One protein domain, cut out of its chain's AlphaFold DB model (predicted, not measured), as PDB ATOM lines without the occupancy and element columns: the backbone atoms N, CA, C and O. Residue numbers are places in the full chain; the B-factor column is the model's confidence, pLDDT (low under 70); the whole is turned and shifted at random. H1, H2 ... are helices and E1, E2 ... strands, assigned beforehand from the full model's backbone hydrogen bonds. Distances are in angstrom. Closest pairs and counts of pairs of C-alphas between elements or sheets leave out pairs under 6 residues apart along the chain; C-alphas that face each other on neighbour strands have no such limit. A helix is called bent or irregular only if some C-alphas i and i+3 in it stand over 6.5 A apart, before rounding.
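Overview. This is residues 72 to 263 of the 268 residues of an uncharacterized protein of Firmicutes bacterium AM10-47 (UniProt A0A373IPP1). A strongly twisted sheet with long strands E5, E9 and E8 curls round helix H6 on one face, while H1 and H4 cover part of the other. H7 lies over E5 on the H6 face, and H5 with hairpin E6 and E7 makes a small head far from the middle. The printed part has 192 residues, with seven named helices and nine named strands in the order E1 E2 H1 H2 H3 E3 E4 H4 E5 H5 E6 E7 H6 H7 E8 E9, class mixed. The seven-strand sheet is branched, its neighbours antiparallel; the whole is compact, radius of gyration of the C-alphas 17.2 A, spanning 50 by 40 by 28 A.

Arrangement. E1, residues 72 to 77, and E2, 83 to 85, lie on one side of E5, 158 to 168, with E9, 251 to 262, on the other side. Within hydrogen-bond range are N 74 and O 166, 2.8 A, N 84 and O 160, 2.9 A, and N 161 and O 258, 2.8 A. H1, 89 to 99, is over E5 and E9 at a height over the sheet of 9.9 A. H2, 103 to 108, touches H1 only at the corner, closest C-alphas Tyr 98 and Tyr 105, 5.7 A. H3, 111 to 115, stands at the sheet's level. E3, 117 to 120, has E4, 126 to 129, on one side, a hairpin with N 118 and O 128 at 3.0 A, and E8, 233 to 248, on the other, with N 119 and O 238 at 2.9 A. H4, 133 to 150, is on the same face as H1, and they only just touch, with 3 pairs of C-alphas within 8 A, the closest Leu 96 and Glu 140, 6.6 A. After H5, 171 to 175, E6, 178 to 181, and E7, 184 to 187, form a hairpin, N 179 and O 186 at 2.8 A. H6, 193 to 213, and H7, 222 to 228, are on the opposite face from H1; Cys 165 and Cys 203 are the closest C-alphas of E5 and H6, 6.4 A. E8 and E9 form a hairpin, N 239 and O 257 at 2.9 A. O i to N i+4 pairs are within range throughout H1, H4, H5 and H7, but 14 of 17 in H6, 0 of 2 in H2 and 0 of 1 in H3, where i+3 gives 2 of 3 and 1 of 2.

Along the chain. E1 begins at C-alpha 72 (62.345, 30.114, 42.325), and E9, 32.4 A long, ends at C-alpha 262 (42.900, 24.253, 17.262). E5 is 32.3 A, H6 30.2 A, E8 29.7 A and H4 26.1 A long. H2 and H6 are irregular: C-alphas 104 and 107 are 7.3 A apart, 208 and 211 7.1 A. E8 bends by 84 degrees at residue 245.

Size, cuts and confidence. The C-alphas farthest apart are those of Glu 183 and Lys 263, 52.1 A. The printed part has no cut and no long link; residue 123 alone is under 70 in pLDDT.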
ATOM      1  N   ALA A  72      61.902  29.593  43.612       91.50
ATOM      2  CA  ALA A  72      62.345  30.114  42.325       91.50
ATOM      3  C   ALA A  72      61.854  29.200  41.202       91.50
ATOM      4  O   ALA A  72      61.793  27.993  41.374       91.50
ATOM      5  N   PHE A  73      61.505  29.751  40.042       92.31
ATOM      6  CA  PHE A  73      61.138  28.925  38.894       92.31
ATOM      7  C   PHE A  73      62.360  28.160  38.364       92.31
ATOM      8  O   PHE A  73      63.393  28.769  38.095       92.31
ATOM      9  N   ALA A  74      62.225  26.844  38.196       92.81
ATOM     10  CA  ALA A  74      63.324  25.933  37.868       92.81
ATOM     11  C   ALA A  74      63.206  25.281  36.481       92.81
ATOM     12  O   ALA A  74      64.165  24.682  35.994       92.81
ATOM     13  N   GLY A  75      62.042  25.374  35.834       92.31
ATOM     14  CA  GLY A  75      61.834  24.834  34.492       92.31
ATOM     15  C   GLY A  75      60.437  24.271  34.264       92.31
ATOM     16  O   GLY A  75      59.588  24.258  35.155       92.31
ATOM     17  N   LEU A  76      60.209  23.786  33.044       93.50
ATOM     18  CA  LEU A  76      58.986  23.088  32.660       93.50
ATOM     19  C   LEU A  76      59.271  21.608  32.411       93.50
ATOM     20  O   LEU A  76      60.179  21.271  31.656       93.50
ATOM     21  N   GLY A  77      58.445  20.738  32.979       92.06
ATOM     22  CA  GLY A  77      58.347  19.336  32.592       92.06
ATOM     23  C   GLY A  77      57.357  19.196  31.448       92.06
ATOM     24  O   GLY A  77      56.166  19.009  31.696       92.06
ATOM     25  N   VAL A  78      57.843  19.339  30.212       89.00
ATOM     26  CA  VAL A  78      57.055  19.094  28.996       89.00
ATOM     27  C   VAL A  78      57.491  17.770  28.385       89.00
ATOM     28  O   VAL A  78      58.667  17.577  28.087       89.00
ATOM     29  N   SER A  79      56.534  16.874  28.179       86.62
ATOM     30  CA  SER A  79      56.742  15.573  27.549       86.62
ATOM     31  C   SER A  79      55.578  15.234  26.617       86.62
ATOM     32  O   SER A  79      54.601  15.981  26.504       86.62
ATOM     33  N   GLU A  80      55.676  14.091  25.937       83.50
ATOM     34  CA  GLU A  80      54.602  13.588  25.076       83.50
ATOM     35  C   GLU A  80      53.296  13.341  25.840       83.50
ATOM     36  O   GLU A  80      52.209  13.601  25.326       83.50
ATOM     37  N   GLU A  81      53.415  12.925  27.098       89.12
ATOM     38  CA  GLU A  81      52.300  12.607  27.989       89.12
ATOM     39  C   GLU A  81      51.546  13.851  28.473       89.12
ATOM     40  O   GLU A  81      50.499  13.737  29.100       89.12
ATOM     41  N   CYS A  82      52.033  15.062  28.192       93.62
ATOM     42  CA  CYS A  82      51.351  16.282  28.616       93.62
ATOM     43  C   CYS A  82      50.063  16.555  27.823       93.62
ATOM     44  O   CYS A  82      49.214  17.305  28.308       93.62
ATOM     45  N   TYR A  83      49.893  15.980  26.627       95.12
ATOM     46  CA  TYR A  83      48.843  16.359  25.676       95.12
ATOM     47  C   TYR A  83      47.778  15.280  25.516       95.12
ATOM     48  O   TYR A  83      48.058  14.176  25.057       95.12
ATOM     49  N   HIS A  84      46.523  15.631  25.789       96.31
ATOM     50  CA  HIS A  84      45.408  14.695  25.674       96.31
ATOM     51  C   HIS A  84      44.247  15.289  24.884       96.31
ATOM     52  O   HIS A  84      43.806  16.407  25.147       96.31
ATOM     53  N   LEU A  85      43.713  14.509  23.943       96.62
ATOM     54  CA  LEU A  85      42.520  14.873  23.184       96.62
ATOM     55  C   LEU A  85      41.300  14.971  24.111       96.62
ATOM     56  O   LEU A  85      41.047  14.075  24.920       96.62
ATOM     57  N   VAL A  86      40.509  16.029  23.951       97.81
ATOM     58  CA  VAL A  86      39.184  16.181  24.555       97.81
ATOM     59  C   VAL A  86      38.150  15.923  23.460       97.81
ATOM     60  O   VAL A  86      37.857  16.787  22.645       97.81
ATOM     61  N   ASP A  87      37.629  14.702  23.435       95.81
ATOM     62  CA  ASP A  87      36.797  14.130  22.364       95.81
ATOM     63  C   ASP A  87      35.289  14.374  22.532       95.81
ATOM     64  O   ASP A  87      34.472  13.918  21.734       95.81
ATOM     65  N   SER A  88      34.885  15.054  23.604       97.25
ATOM     66  CA  SER A  88      33.474  15.266  23.893       97.25
ATOM     67  C   SER A  88      33.234  16.419  24.859       97.25
ATOM     68  O   SER A  88      34.045  16.739  25.733       97.25
ATOM     69  N   GLN A  89      32.030  16.989  24.773       96.44
ATOM     70  CA  GLN A  89      31.539  17.955  25.754       96.44
ATOM     71  C   GLN A  89      31.473  17.357  27.173       96.44
ATOM     72  O   GLN A  89      31.657  18.084  28.147       96.44
ATOM     73  N   ALA A  90      31.220  16.049  27.302       96.56
ATOM     74  CA  ALA A  90      31.204  15.359  28.591       96.56
ATOM     75  C   ALA A  90      32.601  15.341  29.228       96.56
ATOM     76  O   ALA A  90      32.745  15.772  30.370       96.56
ATOM     77  N   LYS A  91      33.635  14.960  28.464       97.19
ATOM     78  CA  LYS A  91      35.032  14.984  28.919       97.19
ATOM     79  C   LYS A  91      35.505  16.397  29.266       97.19
ATOM     80  O   LYS A  91      36.163  16.593  30.282       97.19
ATOM     81  N   MET A  92      35.109  17.400  28.479       97.56
ATOM     82  CA  MET A  92      35.341  18.812  28.813       97.56
ATOM     83  C   MET A  92      34.712  19.194  30.159       97.56
ATOM     84  O   MET A  92      35.356  19.845  30.976       97.56
ATOM     85  N   ASN A  93      33.456  18.806  30.402       96.94
ATOM     86  CA  ASN A  93      32.787  19.111  31.666       96.94
ATOM     87  C   ASN A  93      33.485  18.426  32.843       96.94
ATOM     88  O   ASN A  93      33.766  19.105  33.820       96.94
ATOM     89  N   GLN A  94      33.845  17.149  32.707       97.44
ATOM     90  CA  GLN A  94      34.594  16.411  33.724       97.44
ATOM     91  C   GLN A  94      35.933  17.085  34.056       97.44
ATOM     92  O   GLN A  94      36.281  17.225  35.225       97.44
ATOM     93  N   LEU A  95      36.670  17.559  33.044       97.88
ATOM     94  CA  LEU A  95      37.914  18.306  33.251       97.88
ATOM     95  C   LEU A  95      37.683  19.605  34.025       97.88
ATOM     96  O   LEU A  95      38.451  19.923  34.927       97.88
ATOM     97  N   LEU A  96      36.634  20.364  33.700       97.75
ATOM     98  CA  LEU A  96      36.311  21.589  34.436       97.75
ATOM     99  C   LEU A  96      35.894  21.281  35.876       97.75
ATOM    100  O   LEU A  96      36.363  21.956  36.792       97.75
ATOM    101  N   ASP A  97      35.080  20.249  36.083       96.69
ATOM    102  CA  ASP A  97      34.678  19.802  37.414       96.69
ATOM    103  C   ASP A  97      35.925  19.387  38.221       96.69
ATOM    104  O   ASP A  97      36.069  19.786  39.378       96.69
ATOM    105  N   TYR A  98      36.892  18.707  37.591       97.50
ATOM    106  CA  TYR A  98      38.193  18.393  38.184       97.50
ATOM    107  C   TYR A  98      38.984  19.652  38.533       97.50
ATOM    108  O   TYR A  98      39.339  19.831  39.696       97.50
ATOM    109  N   PHE A  99      39.251  20.546  37.575       97.44
ATOM    110  CA  PHE A  99      40.083  21.733  37.797       97.44
ATOM    111  C   PHE A  99      39.521  22.642  38.885       97.44
ATOM    112  O   PHE A  99      40.277  23.172  39.696       97.44
ATOM    113  N   PHE A 100      38.200  22.793  38.933       96.94
ATOM    114  CA  PHE A 100      37.529  23.565  39.967       96.94
ATOM    115  C   PHE A 100      37.208  22.756  41.224       96.94
ATOM    116  O   PHE A 100      36.631  23.335  42.136       96.94
ATOM    117  N   ARG A 101      37.548  21.465  41.319       96.12
ATOM    118  CA  ARG A 101      37.209  20.591  42.461       96.12
ATOM    119  C   ARG A 101      35.716  20.653  42.811       96.12
ATOM    120  O   ARG A 101      35.337  20.858  43.962       96.12
ATOM    121  N   ASN A 102      34.858  20.594  41.800       94.31
ATOM    122  CA  ASN A 102      33.404  20.618  41.933       94.31
ATOM    123  C   ASN A 102      32.817  19.235  41.630       94.31
ATOM    124  O   ASN A 102      33.533  18.321  41.226       94.31
ATOM    125  N   GLU A 103      31.511  19.087  41.860       93.12
ATOM    126  CA  GLU A 103      30.765  17.845  41.627       93.12
ATOM    127  C   GLU A 103      31.454  16.619  42.256       93.12
ATOM    128  O   GLU A 103      31.668  16.597  43.471       93.12
ATOM    129  N   GLU A 104      31.828  15.618  41.459       92.62
ATOM    130  CA  GLU A 104      32.483  14.391  41.932       92.62
ATOM    131  C   GLU A 104      33.857  14.639  42.585       92.62
ATOM    132  O   GLU A 104      34.288  13.865  43.437       92.62
ATOM    133  N   TYR A 105      34.511  15.762  42.268       94.25
ATOM    134  CA  TYR A 105      35.811  16.151  42.823       94.25
ATOM    135  C   TYR A 105      35.695  17.075  44.039       94.25
ATOM    136  O   TYR A 105      36.712  17.539  44.552       94.25
ATOM    137  N   ALA A 106      34.483  17.343  44.540       91.31
ATOM    138  CA  ALA A 106      34.287  18.198  45.713       91.31
ATOM    139  C   ALA A 106      34.987  17.662  46.974       91.31
ATOM    140  O   ALA A 106      35.391  18.451  47.824       91.31
ATOM    141  N   ALA A 107      35.183  16.343  47.079       89.94
ATOM    142  CA  ALA A 107      35.928  15.728  48.179       89.94
ATOM    143  C   ALA A 107      37.420  16.107  48.183       89.94
ATOM    144  O   ALA A 107      38.039  16.117  49.240       89.94
ATOM    145  N   LEU A 108      37.978  16.466  47.022       88.56
ATOM    146  CA  LEU A 108      39.356  16.946  46.885       88.56
ATOM    147  C   LEU A 108      39.492  18.432  47.255       88.56
ATOM    148  O   LEU A 108      40.596  18.974  47.245       88.56
ATOM    149  N   ALA A 109      38.382  19.124  47.541       86.88
ATOM    150  CA  ALA A 109      38.374  20.558  47.794       86.88
ATOM    151  C   ALA A 109      38.829  20.923  49.217       86.88
ATOM    152  O   ALA A 109      38.064  21.470  50.012       86.88
ATOM    153  N   GLU A 110      40.090  20.638  49.538       83.12
ATOM    154  CA  GLU A 110      40.694  21.027  50.809       83.12
ATOM    155  C   GLU A 110      40.930  22.548  50.911       83.12
ATOM    156  O   GLU A 110      40.690  23.330  49.982       83.12
ATOM    157  N   ARG A 111      41.438  23.008  52.062       83.69
ATOM    158  CA  ARG A 111      41.722  24.437  52.300       83.69
ATOM    159  C   ARG A 111      42.706  25.020  51.275       83.69
ATOM    160  O   ARG A 111      42.636  26.217  50.992       83.69
ATOM    161  N   GLN A 112      43.569  24.178  50.715       88.38
ATOM    162  CA  GLN A 112      44.643  24.486  49.781       88.38
ATOM    163  C   GLN A 112      44.117  24.889  48.394       88.38
ATOM    164  O   GLN A 112      44.784  25.647  47.699       88.38
ATOM    165  N   VAL A 113      42.885  24.512  48.020       93.44
ATOM    166  CA  VAL A 113      42.269  24.897  46.728       93.44
ATOM    167  C   VAL A 113      42.143  26.410  46.554       93.44
ATOM    168  O   VAL A 113      42.106  26.917  45.432       93.44
ATOM    169  N   LYS A 114      42.123  27.170  47.655       92.00
ATOM    170  CA  LYS A 114      42.143  28.644  47.621       92.00
ATOM    171  C   LYS A 114      43.454  29.215  47.071       92.00
ATOM    172  O   LYS A 114      43.489  30.391  46.719       92.00
ATOM    173  N   SER A 115      44.507  28.409  46.983       95.19
ATOM    174  CA  SER A 115      45.782  28.788  46.378       95.19
ATOM    175  C   SER A 115      45.796  28.596  44.859       95.19
ATOM    176  O   SER A 115      46.676  29.138  44.197       95.19
ATOM    177  N   ASN A 116      44.833  27.871  44.283       97.25
ATOM    178  CA  ASN A 116      44.764  27.673  42.835       97.25
ATOM    179  C   ASN A 116      44.443  28.984  42.125       97.25
ATOM    180  O   ASN A 116      43.562  29.728  42.559       97.25
ATOM    181  N   ILE A 117      45.111  29.224  41.000       97.50
ATOM    182  CA  ILE A 117      44.899  30.400  40.159       97.50
ATOM    183  C   ILE A 117      44.198  29.966  38.881       97.50
ATOM    184  O   ILE A 117      44.649  29.055  38.195       97.50
ATOM    185  N   TYR A 118      43.107  30.641  38.536       96.62
ATOM    186  CA  TYR A 118      42.320  30.341  37.345       96.62
ATOM    187  C   TYR A 118      42.278  31.553  36.429       96.62
ATOM    188  O   TYR A 118      42.048  32.673  36.893       96.62
ATOM    189  N   ALA A 119      42.438  31.321  35.131       93.19
ATOM    190  CA  ALA A 119      42.231  32.330  34.111       93.19
ATOM    191  C   ALA A 119      40.731  32.551  33.868       93.19
ATOM    192  O   ALA A 119      39.994  31.647  33.468       93.19
ATOM    193  N   GLU A 120      40.277  33.781  34.062       88.12
ATOM    194  CA  GLU A 120      38.948  34.239  33.684       88.12
ATOM    195  C   GLU A 120      38.993  34.791  32.256       88.12
ATOM    196  O   GLU A 120      39.418  35.921  31.995       88.12
ATOM    197  N   MET A 121      38.547  33.960  31.316       82.62
ATOM    198  CA  MET A 121      38.488  34.305  29.899       82.62
ATOM    199  C   MET A 121      37.291  35.224  29.595       82.62
ATOM    200  O   MET A 121      36.185  35.031  30.105       82.62
ATOM    201  N   GLY A 122      37.484  36.237  28.742       72.31
ATOM    202  CA  GLY A 122      36.444  37.224  28.444       72.31
ATOM    203  C   GLY A 122      36.924  38.408  27.602       72.31
ATOM    204  O   GLY A 122      37.810  38.273  26.765       72.31
ATOM    205  N   LYS A 123      36.329  39.595  27.819       68.81
ATOM    206  CA  LYS A 123      36.734  40.848  27.136       68.81
ATOM    207  C   LYS A 123      38.144  41.305  27.520       68.81
ATOM    208  O   LYS A 123      38.813  41.957  26.727       68.81
ATOM    209  N   ARG A 124      38.557  41.019  28.754       74.50
ATOM    210  CA  ARG A 124      39.916  41.214  29.258       74.50
ATOM    211  C   ARG A 124      40.308  39.930  29.963       74.50
ATOM    212  O   ARG A 124      39.509  39.420  30.743       74.50
ATOM    213  N   LEU A 125      41.500  39.432  29.659       77.62
ATOM    214  CA  LEU A 125      42.074  38.314  30.386       77.62
ATOM    215  C   LEU A 125      42.364  38.773  31.817       77.62
ATOM    216  O   LEU A 125      43.020  39.796  32.017       77.62
ATOM    217  N   ASN A 126      41.848  38.029  32.786       86.94
ATOM    218  CA  ASN A 126      42.161  38.186  34.198       86.94
ATOM    219  C   ASN A 126      42.502  36.813  34.779       86.94
ATOM    220  O   ASN A 126      42.138  35.795  34.198       86.94
ATOM    221  N   PHE A 127      43.174  36.771  35.919       92.19
ATOM    222  CA  PHE A 127      43.435  35.530  36.634       92.19
ATOM    223  C   PHE A 127      43.395  35.788  38.132       92.19
ATOM    224  O   PHE A 127      43.772  36.863  38.595       92.19
ATOM    225  N   ARG A 128      42.861  34.832  38.891       93.69
ATOM    226  CA  ARG A 128      42.708  34.966  40.344       93.69
ATOM    227  C   ARG A 128      42.436  33.632  41.018       93.69
ATOM    228  O   ARG A 128      41.994  32.679  40.376       93.69
ATOM    229  N   SER A 129      42.580  33.630  42.336       94.94
ATOM    230  CA  SER A 129      42.068  32.557  43.178       94.94
ATOM    231  C   SER A 129      40.561  32.648  43.393       94.94
ATOM    232  O   SER A 129      39.955  33.732  43.382       94.94
ATOM    233  N   ALA A 130      39.954  31.493  43.650       93.75
ATOM    234  CA  ALA A 130      38.577  31.419  44.108       93.75
ATOM    235  C   ALA A 130      38.481  31.727  45.609       93.75
ATOM    236  O   ALA A 130      39.273  31.252  46.421       93.75
ATOM    237  N   ARG A 131      37.475  32.513  45.995       92.06
ATOM    238  CA  ARG A 131      37.291  32.983  47.380       92.06
ATOM    239  C   ARG A 131      36.448  32.034  48.235       92.06
ATOM    240  O   ARG A 131      36.509  32.088  49.461       92.06
ATOM    241  N   SER A 132      35.633  31.197  47.600       92.44
ATOM    242  CA  SER A 132      34.738  30.230  48.245       92.44
ATOM    243  C   SER A 132      34.304  29.140  47.262       92.44
ATOM    244  O   SER A 132      34.485  29.288  46.053       92.44
ATOM    245  N   ASP A 133      33.656  28.087  47.761       93.00
ATOM    246  CA  ASP A 133      33.075  27.028  46.920       93.00
ATOM    247  C   ASP A 133      32.040  27.589  45.939       93.00
ATOM    248  O   ASP A 133      32.009  27.232  44.763       93.00
ATOM    249  N   ARG A 134      31.221  28.544  46.401       94.38
ATOM    250  CA  ARG A 134      30.256  29.241  45.544       94.38
ATOM    251  C   ARG A 134      30.955  30.023  44.432       94.38
ATOM    252  O   ARG A 134      30.463  30.052  43.310       94.38
ATOM    253  N   ASP A 135      32.076  30.665  44.745       94.75
ATOM    254  CA  ASP A 135      32.867  31.401  43.760       94.75
ATOM    255  C   ASP A 135      33.478  30.453  42.717       94.75
ATOM    256  O   ASP A 135      33.334  30.718  41.529       94.75
ATOM    257  N   ARG A 136      34.023  29.293  43.122       94.69
ATOM    258  CA  ARG A 136      34.491  28.263  42.172       94.69
ATOM    259  C   ARG A 136      33.388  27.812  41.221       94.69
ATOM    260  O   ARG A 136      33.603  27.803  40.015       94.69
ATOM    261  N   LYS A 137      32.192  27.501  41.737       95.50
ATOM    262  CA  LYS A 137      31.034  27.135  40.899       95.50
ATOM    263  C   LYS A 137      30.673  28.241  39.903       95.50
ATOM    264  O   LYS A 137      30.385  27.970  38.741       95.50
ATOM    265  N   ASN A 138      30.725  29.505  40.323       95.62
ATOM    266  CA  ASN A 138      30.469  30.630  39.423       95.62
ATOM    267  C   ASN A 138      31.548  30.766  38.335       95.62
ATOM    268  O   ASN A 138      31.211  31.039  37.180       95.62
ATOM    269  N   MET A 139      32.823  30.584  38.690       95.50
ATOM    270  CA  MET A 139      33.949  30.622  37.751       95.50
ATOM    271  C   MET A 139      33.852  29.493  36.720       95.50
ATOM    272  O   MET A 139      34.016  29.737  35.528       95.50
ATOM    273  N   GLU A 140      33.490  28.289  37.152       96.44
ATOM    274  CA  GLU A 140      33.261  27.139  36.278       96.44
ATOM    275  C   GLU A 140      32.109  27.393  35.293       96.44
ATOM    276  O   GLU A 140      32.258  27.202  34.085       96.44
ATOM    277  N   VAL A 141      30.979  27.934  35.765       96.00
ATOM    278  CA  VAL A 141      29.863  28.347  34.894       96.00
ATOM    279  C   VAL A 141      30.305  29.413  33.887       96.00
ATOM    280  O   VAL A 141      29.889  29.382  32.724       96.00
ATOM    281  N   ALA A 142      31.144  30.368  34.300       94.88
ATOM    282  CA  ALA A 142      31.692  31.381  33.402       94.88
ATOM    283  C   ALA A 142      32.614  30.761  32.336       94.88
ATOM    284  O   ALA A 142      32.473  31.098  31.157       94.88
ATOM    285  N   ALA A 143      33.470  29.809  32.719       95.50
ATOM    286  CA  ALA A 143      34.321  29.052  31.804       95.50
ATOM    287  C   ALA A 143      33.484  28.243  30.798       95.50
ATOM    288  O   ALA A 143      33.652  28.414  29.591       95.50
ATOM    289  N   LYS A 144      32.489  27.468  31.264       95.94
ATOM    290  CA  LYS A 144      31.546  26.721  30.405       95.94
ATOM    291  C   LYS A 144      30.850  27.647  29.395       95.94
ATOM    292  O   LYS A 144      30.742  27.324  28.209       95.94
ATOM    293  N   ARG A 145      30.426  28.846  29.819       94.94
ATOM    294  CA  ARG A 145      29.836  29.862  28.922       94.94
ATOM    295  C   ARG A 145      30.832  30.410  27.903       94.94
ATOM    296  O   ARG A 145      30.431  30.662  26.769       94.94
ATOM    297  N   TRP A 146      32.083  30.650  28.294       93.44
ATOM    298  CA  TRP A 146      33.128  31.113  27.379       93.44
ATOM    299  C   TRP A 146      33.438  30.061  26.316       93.44
ATOM    300  O   TRP A 146      33.391  30.366  25.126       93.44
ATOM    301  N   ILE A 147      33.649  28.815  26.737       94.50
ATOM    302  CA  ILE A 147      33.937  27.678  25.859       94.50
ATOM    303  C   ILE A 147      32.815  27.490  24.839       94.50
ATOM    304  O   ILE A 147      33.075  27.401  23.643       94.50
ATOM    305  N   LYS A 148      31.550  27.556  25.274       94.12
ATOM    306  CA  LYS A 148      30.400  27.462  24.365       94.12
ATOM    307  C   LYS A 148      30.410  28.534  23.264       94.12
ATOM    308  O   LYS A 148      30.006  28.242  22.146       94.12
ATOM    309  N   LYS A 149      30.881  29.756  23.549       92.75
ATOM    310  CA  LYS A 149      30.996  30.837  22.544       92.75
ATOM    311  C   LYS A 149      32.088  30.585  21.509       92.75
ATOM    312  O   LYS A 149      32.072  31.214  20.458       92.75
ATOM    313  N   LYS A 150      33.053  29.721  21.822       91.50
ATOM    314  CA  LYS A 150      34.127  29.329  20.907       91.50
ATOM    315  C   LYS A 150      33.722  28.196  19.966       91.50
ATOM    316  O   LYS A 150      34.461  27.939  19.030       91.50
ATOM    317  N   HIS A 151      32.548  27.591  20.178       92.31
ATOM    318  CA  HIS A 151      31.984  26.542  19.326       92.31
ATOM    319  C   HIS A 151      32.967  25.394  18.998       92.31
ATOM    320  O   HIS A 151      33.126  25.078  17.820       92.31
ATOM    321  N   PRO A 152      33.623  24.771  20.002       94.00
ATOM    322  CA  PRO A 152      34.450  23.586  19.757       94.00
ATOM    323  C   PRO A 152      33.606  22.449  19.164       94.00
ATOM    324  O   PRO A 152      32.468  22.242  19.601       94.00
ATOM    325  N   THR A 153      34.150  21.709  18.194       94.06
ATOM    326  CA  THR A 153      33.457  20.552  17.601       94.06
ATOM    327  C   THR A 153      33.695  19.274  18.395       94.06
ATOM    328  O   THR A 153      32.850  18.382  18.355       94.06
ATOM    329  N   PHE A 154      34.798  19.212  19.150       93.56
ATOM    330  CA  PHE A 154      35.295  18.020  19.841       93.56
ATOM    331  C   PHE A 154      35.635  16.857  18.892       93.56
ATOM    332  O   PHE A 154      35.719  15.710  19.316       93.56
ATOM    333  N   ASP A 155      35.875  17.159  17.614       90.62
ATOM    334  CA  ASP A 155      36.232  16.189  16.571       90.62
ATOM    335  C   ASP A 155      37.722  16.317  16.229       90.62
ATOM    336  O   ASP A 155      38.118  16.726  15.139       90.62
ATOM    337  N   GLY A 156      38.572  16.080  17.232       91.19
ATOM    338  CA  GLY A 156      40.022  16.204  17.072       91.19
ATOM    339  C   GLY A 156      40.577  17.630  17.183       91.19
ATOM    340  O   GLY A 156      41.757  17.830  16.899       91.19
ATOM    341  N   ASP A 157      39.768  18.616  17.583       93.75
ATOM    342  CA  ASP A 157      40.130  20.042  17.623       93.75
ATOM    343  C   ASP A 157      40.436  20.583  19.031       93.75
ATOM    344  O   ASP A 157      41.014  21.664  19.149       93.75
ATOM    345  N   VAL A 158      40.099  19.855  20.098       97.56
ATOM    346  CA  VAL A 158      40.301  20.303  21.487       97.56
ATOM    347  C   VAL A 158      41.284  19.411  22.228       97.56
ATOM    348  O   VAL A 158      41.122  18.196  22.264       97.56
ATOM    349  N   TYR A 159      42.269  20.015  22.889       97.81
ATOM    350  CA  TYR A 159      43.276  19.297  23.673       97.81
ATOM    351  C   TYR A 159      43.463  19.938  25.040       97.81
ATOM    352  O   TYR A 159      43.410  21.159  25.172       97.81
ATOM    353  N   VAL A 160      43.730  19.116  26.049       98.06
ATOM    354  CA  VAL A 160      44.248  19.569  27.339       98.06
ATOM    355  C   VAL A 160      45.751  19.311  27.387       98.06
ATOM    356  O   VAL A 160      46.214  18.212  27.091       98.06
ATOM    357  N   GLU A 161      46.498  20.351  27.729       97.56
ATOM    358  CA  GLU A 161      47.916  20.315  28.055       97.56
ATOM    359  C   GLU A 161      48.056  20.398  29.579       97.56
ATOM    360  O   GLU A 161      47.570  21.351  30.185       97.56
ATOM    361  N   ASN A 162      48.730  19.424  30.185       96.62
ATOM    362  CA  ASN A 162      49.079  19.415  31.603       96.62
ATOM    363  C   ASN A 162      50.602  19.363  31.734       96.62
ATOM    364  O   ASN A 162      51.195  18.297  31.578       96.62
ATOM    365  N   ILE A 163      51.230  20.505  32.013       95.75
ATOM    366  CA  ILE A 163      52.682  20.580  32.224       95.75
ATOM    367  C   ILE A 163      53.002  20.736  33.705       95.75
ATOM    368  O   ILE A 163      52.228  21.312  34.477       95.75
ATOM    369  N   ARG A 164      54.179  20.251  34.093       96.62
ATOM    370  CA  ARG A 164      54.738  20.498  35.423       96.62
ATOM    371  C   ARG A 164      55.560  21.778  35.383       96.62
ATOM    372  O   ARG A 164      56.428  21.925  34.527       96.62
ATOM    373  N   CYS A 165      55.301  22.696  36.303       96.81
ATOM    374  CA  CYS A 165      56.155  23.852  36.536       96.81
ATOM    375  C   CYS A 165      57.009  23.565  37.762       96.81
ATOM    376  O   CYS A 165      56.481  23.518  38.875       96.81
ATOM    377  N   PHE A 166      58.304  23.348  37.548       96.94
ATOM    378  CA  PHE A 166      59.244  23.059  38.619       96.94
ATOM    379  C   PHE A 166      59.648  24.336  39.342       96.94
ATOM    380  O   PHE A 166      59.852  25.390  38.732       96.94
ATOM    381  N   LEU A 167      59.778  24.212  40.653       95.38
ATOM    382  CA  LEU A 167      60.141  25.254  41.585       95.38
ATOM    383  C   LEU A 167      61.316  24.759  42.435       95.38
ATOM    384  O   LEU A 167      61.247  23.695  43.048       95.38
ATOM    385  N   ASP A 168      62.374  25.554  42.502       93.38
ATOM    386  CA  ASP A 168      63.513  25.317  43.376       93.38
ATOM    387  C   ASP A 168      63.296  26.015  44.717       93.38
ATOM    388  O   ASP A 168      62.844  27.161  44.796       93.38
ATOM    389  N   ILE A 169      63.666  25.321  45.785       93.56
ATOM    390  CA  ILE A 169      63.719  25.837  47.148       93.56
ATOM    391  C   ILE A 169      64.916  25.192  47.843       93.56
ATOM    392  O   ILE A 169      65.173  24.000  47.681       93.56
ATOM    393  N   SER A 170      65.695  25.978  48.586       92.00
ATOM    394  CA  SER A 170      66.878  25.439  49.255       92.00
ATOM    395  C   SER A 170      66.487  24.529  50.420       92.00
ATOM    396  O   SER A 170      65.500  24.777  51.118       92.00
ATOM    397  N   GLN A 171      67.311  23.514  50.686       90.94
ATOM    398  CA  GLN A 171      67.120  22.627  51.839       90.94
ATOM    399  C   GLN A 171      67.101  23.401  53.164       90.94
ATOM    400  O   GLN A 171      66.285  23.121  54.033       90.94
ATOM    401  N   GLU A 172      67.920  24.448  53.293       92.38
ATOM    402  CA  GLU A 172      67.894  25.339  54.458       92.38
ATOM    403  C   GLU A 172      66.511  25.986  54.664       92.38
ATOM    404  O   GLU A 172      66.015  26.065  55.790       92.38
ATOM    405  N   GLU A 173      65.862  26.442  53.589       92.62
ATOM    406  CA  GLU A 173      64.539  27.057  53.677       92.62
ATOM    407  C   GLU A 173      63.424  26.026  53.918       92.62
ATOM    408  O   GLU A 173      62.429  26.367  54.567       92.62
ATOM    409  N   LEU A 174      63.590  24.782  53.458       91.81
ATOM    410  CA  LEU A 174      62.690  23.672  53.785       91.81
ATOM    411  C   LEU A 174      62.761  23.315  55.271       91.81
ATOM    412  O   LEU A 174      61.728  23.272  55.936       91.81
ATOM    413  N   GLU A 175      63.968  23.153  55.823       91.75
ATOM    414  CA  GLU A 175      64.177  22.841  57.243       91.75
ATOM    415  C   GLU A 175      63.553  23.902  58.163       91.75
ATOM    416  O   GLU A 175      62.861  23.568  59.124       91.75
ATOM    417  N   LYS A 176      63.697  25.192  57.824       92.31
ATOM    418  CA  LYS A 176      63.072  26.305  58.569       92.31
ATOM    419  C   LYS A 176      61.540  26.282  58.557       92.31
ATOM    420  O   LYS A 176      60.919  26.979  59.358       92.31
ATOM    421  N   ARG A 177      60.928  25.553  57.621       91.94
ATOM    422  CA  ARG A 177      59.474  25.507  57.389       91.94
ATOM    423  C   ARG A 177      58.848  24.167  57.748       91.94
ATOM    424  O   ARG A 177      57.653  23.986  57.501       91.94
ATOM    425  N   LYS A 178      59.615  23.258  58.352       92.62
ATOM    426  CA  LYS A 178      59.060  22.033  58.919       92.62
ATOM    427  C   LYS A 178      58.079  22.365  60.035       92.62
ATOM    428  O   LYS A 178      58.343  23.202  60.899       92.62
ATOM    429  N   CYS A 179      56.934  21.709  60.010       90.81
ATOM    430  CA  CYS A 179      55.923  21.795  61.044       90.81
ATOM    431  C   CYS A 179      55.209  20.455  61.183       90.81
ATOM    432  O   CYS A 179      55.157  19.663  60.247       90.81
ATOM    433  N   THR A 180      54.628  20.215  62.351       90.44
ATOM    434  CA  THR A 180      53.841  19.008  62.598       90.44
ATOM    435  C   THR A 180      52.361  19.344  62.448       90.44
ATOM    436  O   THR A 180      51.832  20.203  63.158       90.44
ATOM    437  N   VAL A 181      51.678  18.673  61.523       83.38
ATOM    438  CA  VAL A 181      50.230  18.781  61.314       83.38
ATOM    439  C   VAL A 181      49.635  17.395  61.529       83.38
ATOM    440  O   VAL A 181      50.030  16.453  60.855       83.38
ATOM    441  N   ASN A 182      48.694  17.256  62.466       83.81
ATOM    442  CA  ASN A 182      48.070  15.966  62.803       83.81
ATOM    443  C   ASN A 182      49.095  14.849  63.104       83.81
ATOM    444  O   ASN A 182      48.970  13.746  62.582       83.81
ATOM    445  N   GLU A 183      50.119  15.154  63.910       87.44
ATOM    446  CA  GLU A 183      51.215  14.227  64.271       87.44
ATOM    447  C   GLU A 183      52.098  13.776  63.091       87.44
ATOM    448  O   GLU A 183      52.926  12.881  63.241       87.44
ATOM    449  N   GLN A 184      51.966  14.421  61.928       86.56
ATOM    450  CA  GLN A 184      52.816  14.198  60.764       86.56
ATOM    451  C   GLN A 184      53.704  15.413  60.513       86.56
ATOM    452  O   GLN A 184      53.217  16.542  60.391       86.56
ATOM    453  N   ASP A 185      55.011  15.179  60.413       87.50
ATOM    454  CA  ASP A 185      55.962  16.210  60.015       87.50
ATOM    455  C   ASP A 185      55.808  16.511  58.522       87.50
ATOM    456  O   ASP A 185      55.871  15.627  57.668       87.50
ATOM    457  N   THR A 186      55.590  17.782  58.210       88.38
ATOM    458  CA  THR A 186      55.391  18.298  56.858       88.38
ATOM    459  C   THR A 186      56.103  19.638  56.694       88.38
ATOM    460  O   THR A 186      56.646  20.187  57.650       88.38
ATOM    461  N   THR A 187      56.132  20.179  55.478       89.12
ATOM    462  CA  THR A 187      56.701  21.502  55.196       89.12
ATOM    463  C   THR A 187      55.594  22.482  54.835       89.12
ATOM    464  O   THR A 187      54.875  22.292  53.855       89.12
ATOM    465  N   ALA A 188      55.469  23.566  55.600       90.44
ATOM    466  CA  ALA A 188      54.487  24.609  55.328       90.44
ATOM    467  C   ALA A 188      55.047  25.677  54.379       90.44
ATOM    468  O   ALA A 188      55.869  26.514  54.759       90.44
ATOM    469  N   LEU A 189      54.535  25.704  53.148       92.88
ATOM    470  CA  LEU A 189      54.821  26.758  52.175       92.88
ATOM    471  C   LEU A 189      53.655  27.752  52.127       92.88
ATOM    472  O   LEU A 189      52.552  27.432  51.687       92.88
ATOM    473  N   ILE A 190      53.895  28.973  52.607       92.25
ATOM    474  CA  ILE A 190      52.883  30.034  52.672       92.25
ATOM    475  C   ILE A 190      53.105  31.007  51.520       92.25
ATOM    476  O   ILE A 190      54.193  31.556  51.373       92.25
ATOM    477  N   PHE A 191      52.068  31.281  50.734       94.88
ATOM    478  CA  PHE A 191      52.141  32.205  49.606       94.88
ATOM    479  C   PHE A 191      51.159  33.359  49.791       94.88
ATOM    480  O   PHE A 191      50.001  33.149  50.155       94.88
ATOM    481  N   SER A 192      51.598  34.588  49.510       94.94
ATOM    482  CA  SER A 192      50.662  35.699  49.342       94.94
ATOM    483  C   SER A 192      49.912  35.567  48.013       94.94
ATOM    484  O   SER A 192      50.424  34.995  47.050       94.94
ATOM    485  N   GLN A 193      48.723  36.171  47.917       93.38
ATOM    486  CA  GLN A 193      47.956  36.197  46.665       93.38
ATOM    487  C   GLN A 193      48.774  36.772  45.496       93.38
ATOM    488  O   GLN A 193      48.728  36.250  44.387       93.38
ATOM    489  N   LYS A 194      49.562  37.822  45.760       94.44
ATOM    490  CA  LYS A 194      50.423  38.450  44.749       94.44
ATOM    491  C   LYS A 194      51.566  37.540  44.315       94.44
ATOM    492  O   LYS A 194      51.954  37.587  43.154       94.44
ATOM    493  N   HIS A 195      52.097  36.727  45.228       95.19
ATOM    494  CA  HIS A 195      53.102  35.736  44.870       95.19
ATOM    495  C   HIS A 195      52.489  34.661  43.959       95.19
ATOM    496  O   HIS A 195      53.034  34.395  42.895       95.19
ATOM    497  N   LEU A 196      51.316  34.117  44.297       95.12
ATOM    498  CA  LEU A 196      50.626  33.129  43.453       95.12
ATOM    499  C   LEU A 196      50.339  33.661  42.039       95.12
ATOM    500  O   LEU A 196      50.597  32.985  41.046       95.12
ATOM    501  N   GLU A 197      49.856  34.899  41.948       93.81
ATOM    502  CA  GLU A 197      49.638  35.607  40.683       93.81
ATOM    503  C   GLU A 197      50.934  35.768  39.874       93.81
ATOM    504  O   GLU A 197      50.944  35.548  38.664       93.81
ATOM    505  N   ALA A 198      52.042  36.107  40.536       94.06
ATOM    506  CA  ALA A 198      53.339  36.232  39.885       94.06
ATOM    507  C   ALA A 198      53.900  34.876  39.418       94.06
ATOM    508  O   ALA A 198      54.426  34.803  38.312       94.06
ATOM    509  N   LEU A 199      53.730  33.801  40.197       94.56
ATOM    510  CA  LEU A 199      54.114  32.441  39.797       94.56
ATOM    511  C   LEU A 199      53.317  31.969  38.581       94.56
ATOM    512  O   LEU A 199      53.902  31.439  37.639       94.56
ATOM    513  N   TYR A 200      52.005  32.217  38.554       94.88
ATOM    514  CA  TYR A 200      51.173  31.948  37.381       94.88
ATOM    515  C   TYR A 200      51.713  32.664  36.135       94.88
ATOM    516  O   TYR A 200      51.861  32.048  35.077       94.88
ATOM    517  N   LEU A 201      52.067  33.949  36.260       93.62
ATOM    518  CA  LEU A 201      52.657  34.701  35.155       93.62
ATOM    519  C   LEU A 201      54.021  34.143  34.734       93.62
ATOM    520  O   LEU A 201      54.263  34.030  33.535       93.62
ATOM    521  N   GLN A 202      54.885  33.748  35.673       93.31
ATOM    522  CA  GLN A 202      56.151  33.092  35.332       93.31
ATOM    523  C   GLN A 202      55.924  31.806  34.539       93.31
ATOM    524  O   GLN A 202      56.521  31.642  33.476       93.31
ATOM    525  N   CYS A 203      55.017  30.938  34.995       94.31
ATOM    526  CA  CYS A 203      54.665  29.704  34.291       94.31
ATOM    527  C   CYS A 203      54.202  29.997  32.858       94.31
ATOM    528  O   CYS A 203      54.694  29.396  31.904       94.31
ATOM    529  N   LEU A 204      53.309  30.978  32.695       92.44
ATOM    530  CA  LEU A 204      52.808  31.402  31.389       92.44
ATOM    531  C   LEU A 204      53.930  31.916  30.472       92.44
ATOM    532  O   LEU A 204      53.953  31.594  29.283       92.44
ATOM    533  N   MET A 205      54.861  32.704  31.009       91.12
ATOM    534  CA  MET A 205      55.988  33.242  30.245       91.12
ATOM    535  C   MET A 205      56.963  32.155  29.808       91.12
ATOM    536  O   MET A 205      57.298  32.087  28.626       91.12
ATOM    537  N   HIS A 206      57.382  31.282  30.724       92.19
ATOM    538  CA  HIS A 206      58.265  30.169  30.388       92.19
ATOM    539  C   HIS A 206      57.599  29.224  29.386       92.19
ATOM    540  O   HIS A 206      58.234  28.811  28.420       92.19
ATOM    541  N   ARG A 207      56.292  28.962  29.525       93.00
ATOM    542  CA  ARG A 207      55.560  28.126  28.566       93.00
ATOM    543  C   ARG A 207      55.513  28.748  27.176       93.00
ATOM    544  O   ARG A 207      55.652  28.036  26.182       93.00
ATOM    545  N   ARG A 208      55.347  30.069  27.093       89.19
ATOM    546  CA  ARG A 208      55.380  30.804  25.825       89.19
ATOM    547  C   ARG A 208      56.763  30.777  25.168       89.19
ATOM    548  O   ARG A 208      56.840  30.733  23.944       89.19
ATOM    549  N   ASN A 209      57.825  30.777  25.968       87.94
ATOM    550  CA  ASN A 209      59.201  30.794  25.477       87.94
ATOM    551  C   ASN A 209      59.788  29.395  25.239       87.94
ATOM    552  O   ASN A 209      60.817  29.297  24.581       87.94
ATOM    553  N   ALA A 210      59.127  28.323  25.689       87.38
ATOM    554  CA  ALA A 210      59.614  26.946  25.552       87.38
ATOM    555  C   ALA A 210      60.037  26.586  24.112       87.38
ATOM    556  O   ALA A 210      61.069  25.953  23.909       87.38
ATOM    557  N   MET A 211      59.295  27.066  23.108       83.25
ATOM    558  CA  MET A 211      59.600  26.817  21.692       83.25
ATOM    559  C   MET A 211      60.858  27.536  21.170       83.25
ATOM    560  O   MET A 211      61.365  27.183  20.109       83.25
ATOM    561  N   GLN A 212      61.337  28.572  21.868       81.00
ATOM    562  CA  GLN A 212      62.586  29.257  21.518       81.00
ATOM    563  C   GLN A 212      63.797  28.396  21.888       81.00
ATOM    564  O   GLN A 212      64.806  28.428  21.189       81.00
ATOM    565  N   GLU A 213      63.683  27.622  22.969       79.75
ATOM    566  CA  GLU A 213      64.734  26.723  23.449       79.75
ATOM    567  C   GLU A 213      64.703  25.388  22.701       79.75
ATOM    568  O   GLU A 213      65.737  24.900  22.242       79.75
ATOM    569  N   ILE A 214      63.511  24.810  22.538       83.88
ATOM    570  CA  ILE A 214      63.306  23.538  21.846       83.88
ATOM    571  C   ILE A 214      62.225  23.757  20.782       83.88
ATOM    572  O   ILE A 214      61.049  23.807  21.117       83.88
ATOM    573  N   PRO A 215      62.570  23.893  19.489       83.81
ATOM    574  CA  PRO A 215      61.577  24.201  18.455       83.81
ATOM    575  C   PRO A 215      60.552  23.090  18.210       83.81
ATOM    576  O   PRO A 215      59.445  23.356  17.742       83.81
ATOM    577  N   GLU A 216      60.921  21.840  18.479       83.62
ATOM    578  CA  GLU A 216      60.095  20.667  18.213       83.62
ATOM    579  C   GLU A 216      60.438  19.541  19.184       83.62
ATOM    580  O   GLU A 216      61.613  19.231  19.400       83.62
ATOM    581  N   LEU A 217      59.408  18.914  19.749       84.44
ATOM    582  CA  LEU A 217      59.578  17.765  20.624       84.44
ATOM    583  C   LEU A 217      59.490  16.496  19.781       84.44
ATOM    584  O   LEU A 217      58.489  16.235  19.105       84.44
ATOM    585  N   LYS A 218      60.569  15.711  19.806       84.31
ATOM    586  CA  LYS A 218      60.608  14.402  19.149       84.31
ATOM    587  C   LYS A 218      59.553  13.494  19.782       84.31
ATOM    588  O   LYS A 218      59.416  13.506  20.994       84.31
ATOM    589  N   GLY A 219      58.837  12.754  18.934       84.06
ATOM    590  CA  GLY A 219      57.805  11.779  19.308       84.06
ATOM    591  C   GLY A 219      56.404  12.352  19.574       84.06
ATOM    592  O   GLY A 219      55.427  11.609  19.522       84.06
ATOM    593  N   LEU A 220      56.248  13.679  19.672       87.50
ATOM    594  CA  LEU A 220      54.926  14.305  19.584       87.50
ATOM    595  C   LEU A 220      54.320  14.172  18.178       87.50
ATOM    596  O   LEU A 220      54.999  14.332  17.162       87.50
ATOM    597  N   SER A 221      52.997  13.978  18.123       90.25
ATOM    598  CA  SER A 221      52.237  14.084  16.871       90.25
ATOM    599  C   SER A 221      52.363  15.486  16.258       90.25
ATOM    600  O   SER A 221      52.629  16.461  16.965       90.25
ATOM    601  N   GLU A 222      52.117  15.622  14.950       90.44
ATOM    602  CA  GLU A 222      52.105  16.931  14.276       90.44
ATOM    603  C   GLU A 222      51.141  17.910  14.968       90.44
ATOM    604  O   GLU A 222      51.487  19.061  15.236       90.44
ATOM    605  N   THR A 223      49.954  17.429  15.339       91.44
ATOM    606  CA  THR A 223      48.944  18.209  16.058       91.44
ATOM    607  C   THR A 223      49.443  18.679  17.423       91.44
ATOM    608  O   THR A 223      49.323  19.862  17.743       91.44
ATOM    609  N   CYS A 224      50.046  17.794  18.219       92.00
ATOM    610  CA  CYS A 224      50.587  18.176  19.523       92.00
ATOM    611  C   CYS A 224      51.787  19.120  19.386       92.00
ATOM    612  O   CYS A 224      51.899  20.066  20.158       92.00
ATOM    613  N   ASN A 225      52.634  18.944  18.367       92.25
ATOM    614  CA  ASN A 225      53.725  19.875  18.078       92.25
ATOM    615  C   ASN A 225      53.212  21.266  17.670       92.25
ATOM    616  O   ASN A 225      53.804  22.272  18.059       92.25
ATOM    617  N   ARG A 226      52.083  21.361  16.953       92.50
ATOM    618  CA  ARG A 226      51.417  22.651  16.687       92.50
ATOM    619  C   ARG A 226      50.947  23.323  17.979       92.50
ATOM    620  O   ARG A 226      51.162  24.521  18.148       92.50
ATOM    621  N   ILE A 227      50.364  22.561  18.908       94.00
ATOM    622  CA  ILE A 227      49.949  23.068  20.229       94.00
ATOM    623  C   ILE A 227      51.168  23.498  21.053       94.00
ATOM    624  O   ILE A 227      51.175  24.580  21.639       94.00
ATOM    625  N   TYR A 228      52.232  22.695  21.058       93.19
ATOM    626  CA  TYR A 228      53.488  23.015  21.727       93.19
ATOM    627  C   TYR A 228      54.068  24.352  21.232       93.19
ATOM    628  O   TYR A 228      54.365  25.237  22.039       93.19
ATOM    629  N   LYS A 229      54.081  24.557  19.909       92.38
ATOM    630  CA  LYS A 229      54.477  25.806  19.231       92.38
ATOM    631  C   LYS A 229      53.464  26.955  19.391       92.38
ATOM    632  O   LYS A 229      53.688  28.038  18.858       92.38
ATOM    633  N   LEU A 230      52.341  26.735  20.087       92.38
ATOM    634  CA  LEU A 230      51.222  27.679  20.222       92.38
ATOM    635  C   LEU A 230      50.732  28.217  18.862       92.38
ATOM    636  O   LEU A 230      50.294  29.364  18.746       92.38
ATOM    637  N   GLN A 231      50.810  27.384  17.823       91.44
ATOM    638  CA  GLN A 231      50.506  27.755  16.449       91.44
ATOM    639  C   GLN A 231      49.024  27.538  16.143       91.44
ATOM    640  O   GLN A 231      48.523  26.417  16.219       91.44
ATOM    641  N   ASP A 232      48.339  28.610  15.735       91.06
ATOM    642  CA  ASP A 232      46.924  28.580  15.349       91.06
ATOM    643  C   ASP A 232      46.017  27.971  16.428       91.06
ATOM    644  O   ASP A 232      45.051  27.275  16.130       91.06
ATOM    645  N   VAL A 233      46.317  28.249  17.696       93.12
ATOM    646  CA  VAL A 233      45.518  27.791  18.836       93.12
ATOM    647  C   VAL A 233      44.792  28.954  19.508       93.12
ATOM    648  O   VAL A 233      45.280  30.085  19.549       93.12
ATOM    649  N   ASP A 234      43.609  28.676  20.039       92.69
ATOM    650  CA  ASP A 234      42.895  29.522  20.988       92.69
ATOM    651  C   ASP A 234      42.928  28.867  22.372       92.69
ATOM    652  O   ASP A 234      42.835  27.648  22.496       92.69
ATOM    653  N   VAL A 235      43.008  29.676  23.428       93.31
ATOM    654  CA  VAL A 235      42.912  29.174  24.803       93.31
ATOM    655  C   VAL A 235      41.451  29.183  25.252       93.31
ATOM    656  O   VAL A 235      40.790  30.227  25.284       93.31
ATOM    657  N   LEU A 236      40.945  28.004  25.602       95.00
ATOM    658  CA  LEU A 236      39.598  27.799  26.127       95.00
ATOM    659  C   LEU A 236      39.542  27.967  27.647       95.00
ATOM    660  O   LEU A 236      38.589  28.546  28.168       95.00
ATOM    661  N   PHE A 237      40.566  27.482  28.343       96.62
ATOM    662  CA  PHE A 237      40.671  27.506  29.797       96.62
ATOM    663  C   PHE A 237      42.138  27.385  30.221       96.62
ATOM    664  O   PHE A 237      42.922  26.766  29.505       96.62
ATOM    665  N   GLN A 238      42.512  27.962  31.364       97.06
ATOM    666  CA  GLN A 238      43.852  27.808  31.928       97.06
ATOM    667  C   GLN A 238      43.823  27.938  33.454       97.06
ATOM    668  O   GLN A 238      43.101  28.786  33.988       97.06
ATOM    669  N   CYS A 239      44.617  27.134  34.157       97.56
ATOM    670  CA  CYS A 239      44.794  27.239  35.601       97.56
ATOM    671  C   CYS A 239      46.179  26.767  36.073       97.56
ATOM    672  O   CYS A 239      46.879  26.030  35.382       97.56
ATOM    673  N   LEU A 240      46.553  27.210  37.273       97.62
ATOM    674  CA  LEU A 240      47.681  26.719  38.059       97.62
ATOM    675  C   LEU A 240      47.122  26.057  39.323       97.62
ATOM    676  O   LEU A 240      46.503  26.731  40.154       97.62
ATOM    677  N   LEU A 241      47.314  24.746  39.446       97.06
ATOM    678  CA  LEU A 241      46.824  23.927  40.554       97.06
ATOM    679  C   LEU A 241      47.910  23.821  41.631       97.06
ATOM    680  O   LEU A 241      48.810  22.987  41.564       97.06
ATOM    681  N   MET A 242      47.824  24.711  42.615       95.50
ATOM    682  CA  MET A 242      48.724  24.772  43.767       95.50
ATOM    683  C   MET A 242      48.349  23.757  44.852       95.50
ATOM    684  O   MET A 242      49.182  23.403  45.678       95.50
ATOM    685  N   ASP A 243      47.095  23.304  44.872       94.50
ATOM    686  CA  ASP A 243      46.589  22.288  45.798       94.50
ATOM    687  C   ASP A 243      47.154  20.886  45.535       94.50
ATOM    688  O   ASP A 243      47.079  20.031  46.409       94.50
ATOM    689  N   GLN A 244      47.730  20.667  44.353       91.88
ATOM    690  CA  GLN A 244      48.377  19.418  43.936       91.88
ATOM    691  C   GLN A 244      49.892  19.574  43.791       91.88
ATOM    692  O   GLN A 244      50.513  18.967  42.920       91.88
ATOM    693  N   MET A 245      50.473  20.445  44.609       92.50
ATOM    694  CA  MET A 245      51.916  20.596  44.695       92.50
ATOM    695  C   MET A 245      52.549  19.308  45.233       92.50
ATOM    696  O   MET A 245      52.107  18.796  46.260       92.50
ATOM    697  N   ASP A 246      53.577  18.807  44.552       92.69
ATOM    698  CA  ASP A 246      54.245  17.547  44.897       92.69
ATOM    699  C   ASP A 246      55.727  17.570  44.484       92.69
ATOM    700  O   ASP A 246      56.211  18.567  43.938       92.69
ATOM    701  N   TRP A 247      56.454  16.492  44.770       91.62
ATOM    702  CA  TRP A 247      57.884  16.349  44.519       91.62
ATOM    703  C   TRP A 247      58.174  15.345  43.403       91.62
ATOM    704  O   TRP A 247      57.632  14.244  43.372       91.62
ATOM    705  N   GLU A 248      59.104  15.696  42.523       90.69
ATOM    706  CA  GLU A 248      59.685  14.798  41.526       90.69
ATOM    707  C   GLU A 248      61.185  15.078  41.433       90.69
ATOM    708  O   GLU A 248      61.586  16.227  41.271       90.69
ATOM    709  N   GLU A 249      62.015  14.039  41.576       85.69
ATOM    710  CA  GLU A 249      63.484  14.153  41.510       85.69
ATOM    711  C   GLU A 249      64.047  15.294  42.386       85.69
ATOM    712  O   GLU A 249      64.864  16.097  41.943       85.69
ATOM    713  N   GLU A 250      63.570  15.385  43.635       84.44
ATOM    714  CA  GLU A 250      63.935  16.427  44.620       84.44
ATOM    715  C   GLU A 250      63.506  17.859  44.257       84.44
ATOM    716  O   GLU A 250      63.816  18.802  44.986       84.44
ATOM    717  N   LYS A 251      62.740  18.038  43.179       89.06
ATOM    718  CA  LYS A 251      62.163  19.323  42.788       89.06
ATOM    719  C   LYS A 251      60.690  19.380  43.127       89.06
ATOM    720  O   LYS A 251      59.930  18.447  42.872       89.06
ATOM    721  N   LEU A 252      60.280  20.517  43.664       94.62
ATOM    722  CA  LEU A 252      58.879  20.825  43.879       94.62
ATOM    723  C   LEU A 252      58.247  21.141  42.525       94.62
ATOM    724  O   LEU A 252      58.834  21.875  41.734       94.62
ATOM    725  N   TYR A 253      57.048  20.650  42.247       95.94
ATOM    726  CA  TYR A 253      56.312  21.051  41.058       95.94
ATOM    727  C   TYR A 253      54.859  21.377  41.367       95.94
ATOM    728  O   TYR A 253      54.268  20.918  42.342       95.94
ATOM    729  N   VAL A 254      54.278  22.183  40.486       96.25
ATOM    730  CA  VAL A 254      52.846  22.481  40.446       96.25
ATOM    731  C   VAL A 254      52.312  22.210  39.050       96.25
ATOM    732  O   VAL A 254      53.034  22.357  38.061       96.25
ATOM    733  N   GLN A 255      51.050  21.798  38.955       96.94
ATOM    734  CA  GLN A 255      50.438  21.529  37.656       96.94
ATOM    735  C   GLN A 255      49.941  22.830  37.027       96.94
ATOM    736  O   GLN A 255      49.159  23.572  37.627       96.94
ATOM    737  N   PHE A 256      50.376  23.091  35.798       97.50
ATOM    738  CA  PHE A 256      49.866  24.168  34.964       97.50
ATOM    739  C   PHE A 256      49.099  23.561  33.794       97.50
ATOM    740  O   PHE A 256      49.666  22.890  32.931       97.50
ATOM    741  N   SER A 257      47.788  23.775  33.792       98.00
ATOM    742  CA  SER A 257      46.868  23.122  32.867       98.00
ATOM    743  C   SER A 257      46.254  24.139  31.923       98.00
ATOM    744  O   SER A 257      45.732  25.168  32.357       98.00
ATOM    745  N   THR A 258      46.272  23.842  30.626       97.75
ATOM    746  CA  THR A 258      45.685  24.689  29.586       97.75
ATOM    747  C   THR A 258      44.845  23.852  28.634       97.75
ATOM    748  O   THR A 258      45.298  22.833  28.128       97.75
ATOM    749  N   ILE A 259      43.617  24.286  28.355       98.00
ATOM    750  CA  ILE A 259      42.781  23.687  27.316       98.00
ATOM    751  C   ILE A 259      42.868  24.552  26.062       98.00
ATOM    752  O   ILE A 259      42.531  25.740  26.096       98.00
ATOM    753  N   TYR A 260      43.287  23.943  24.961       96.94
ATOM    754  CA  TYR A 260      43.444  24.568  23.657       96.94
ATOM    755  C   TYR A 260      42.347  24.133  22.689       96.94
ATOM    756  O   TYR A 260      41.907  22.987  22.702       96.94
ATOM    757  N   LEU A 261      41.953  25.061  21.820       96.12
ATOM    758  CA  LEU A 261      41.164  24.823  20.618       96.12
ATOM    759  C   LEU A 261      42.048  25.098  19.402       96.12
ATOM    760  O   LEU A 261      42.552  26.208  19.239       96.12
ATOM    761  N   LEU A 262      42.221  24.105  18.540       94.44
ATOM    762  CA  LEU A 262      42.900  24.253  17.262       94.44
ATOM    763  C   LEU A 262      42.015  25.052  16.306       94.44
ATOM    764  O   LEU A 262      40.855  24.714  16.077       94.44
ATOM    765  N   LYS A 263      42.569  26.097  15.695       88.25
ATOM    766  CA  LYS A 263      41.904  26.784  14.590       88.25
ATOM    767  C   LYS A 263      42.005  25.900  13.359       88.25
ATOM    768  O   LYS A 263      43.088  25.434  12.995       88.25
TER     769      LYS A 263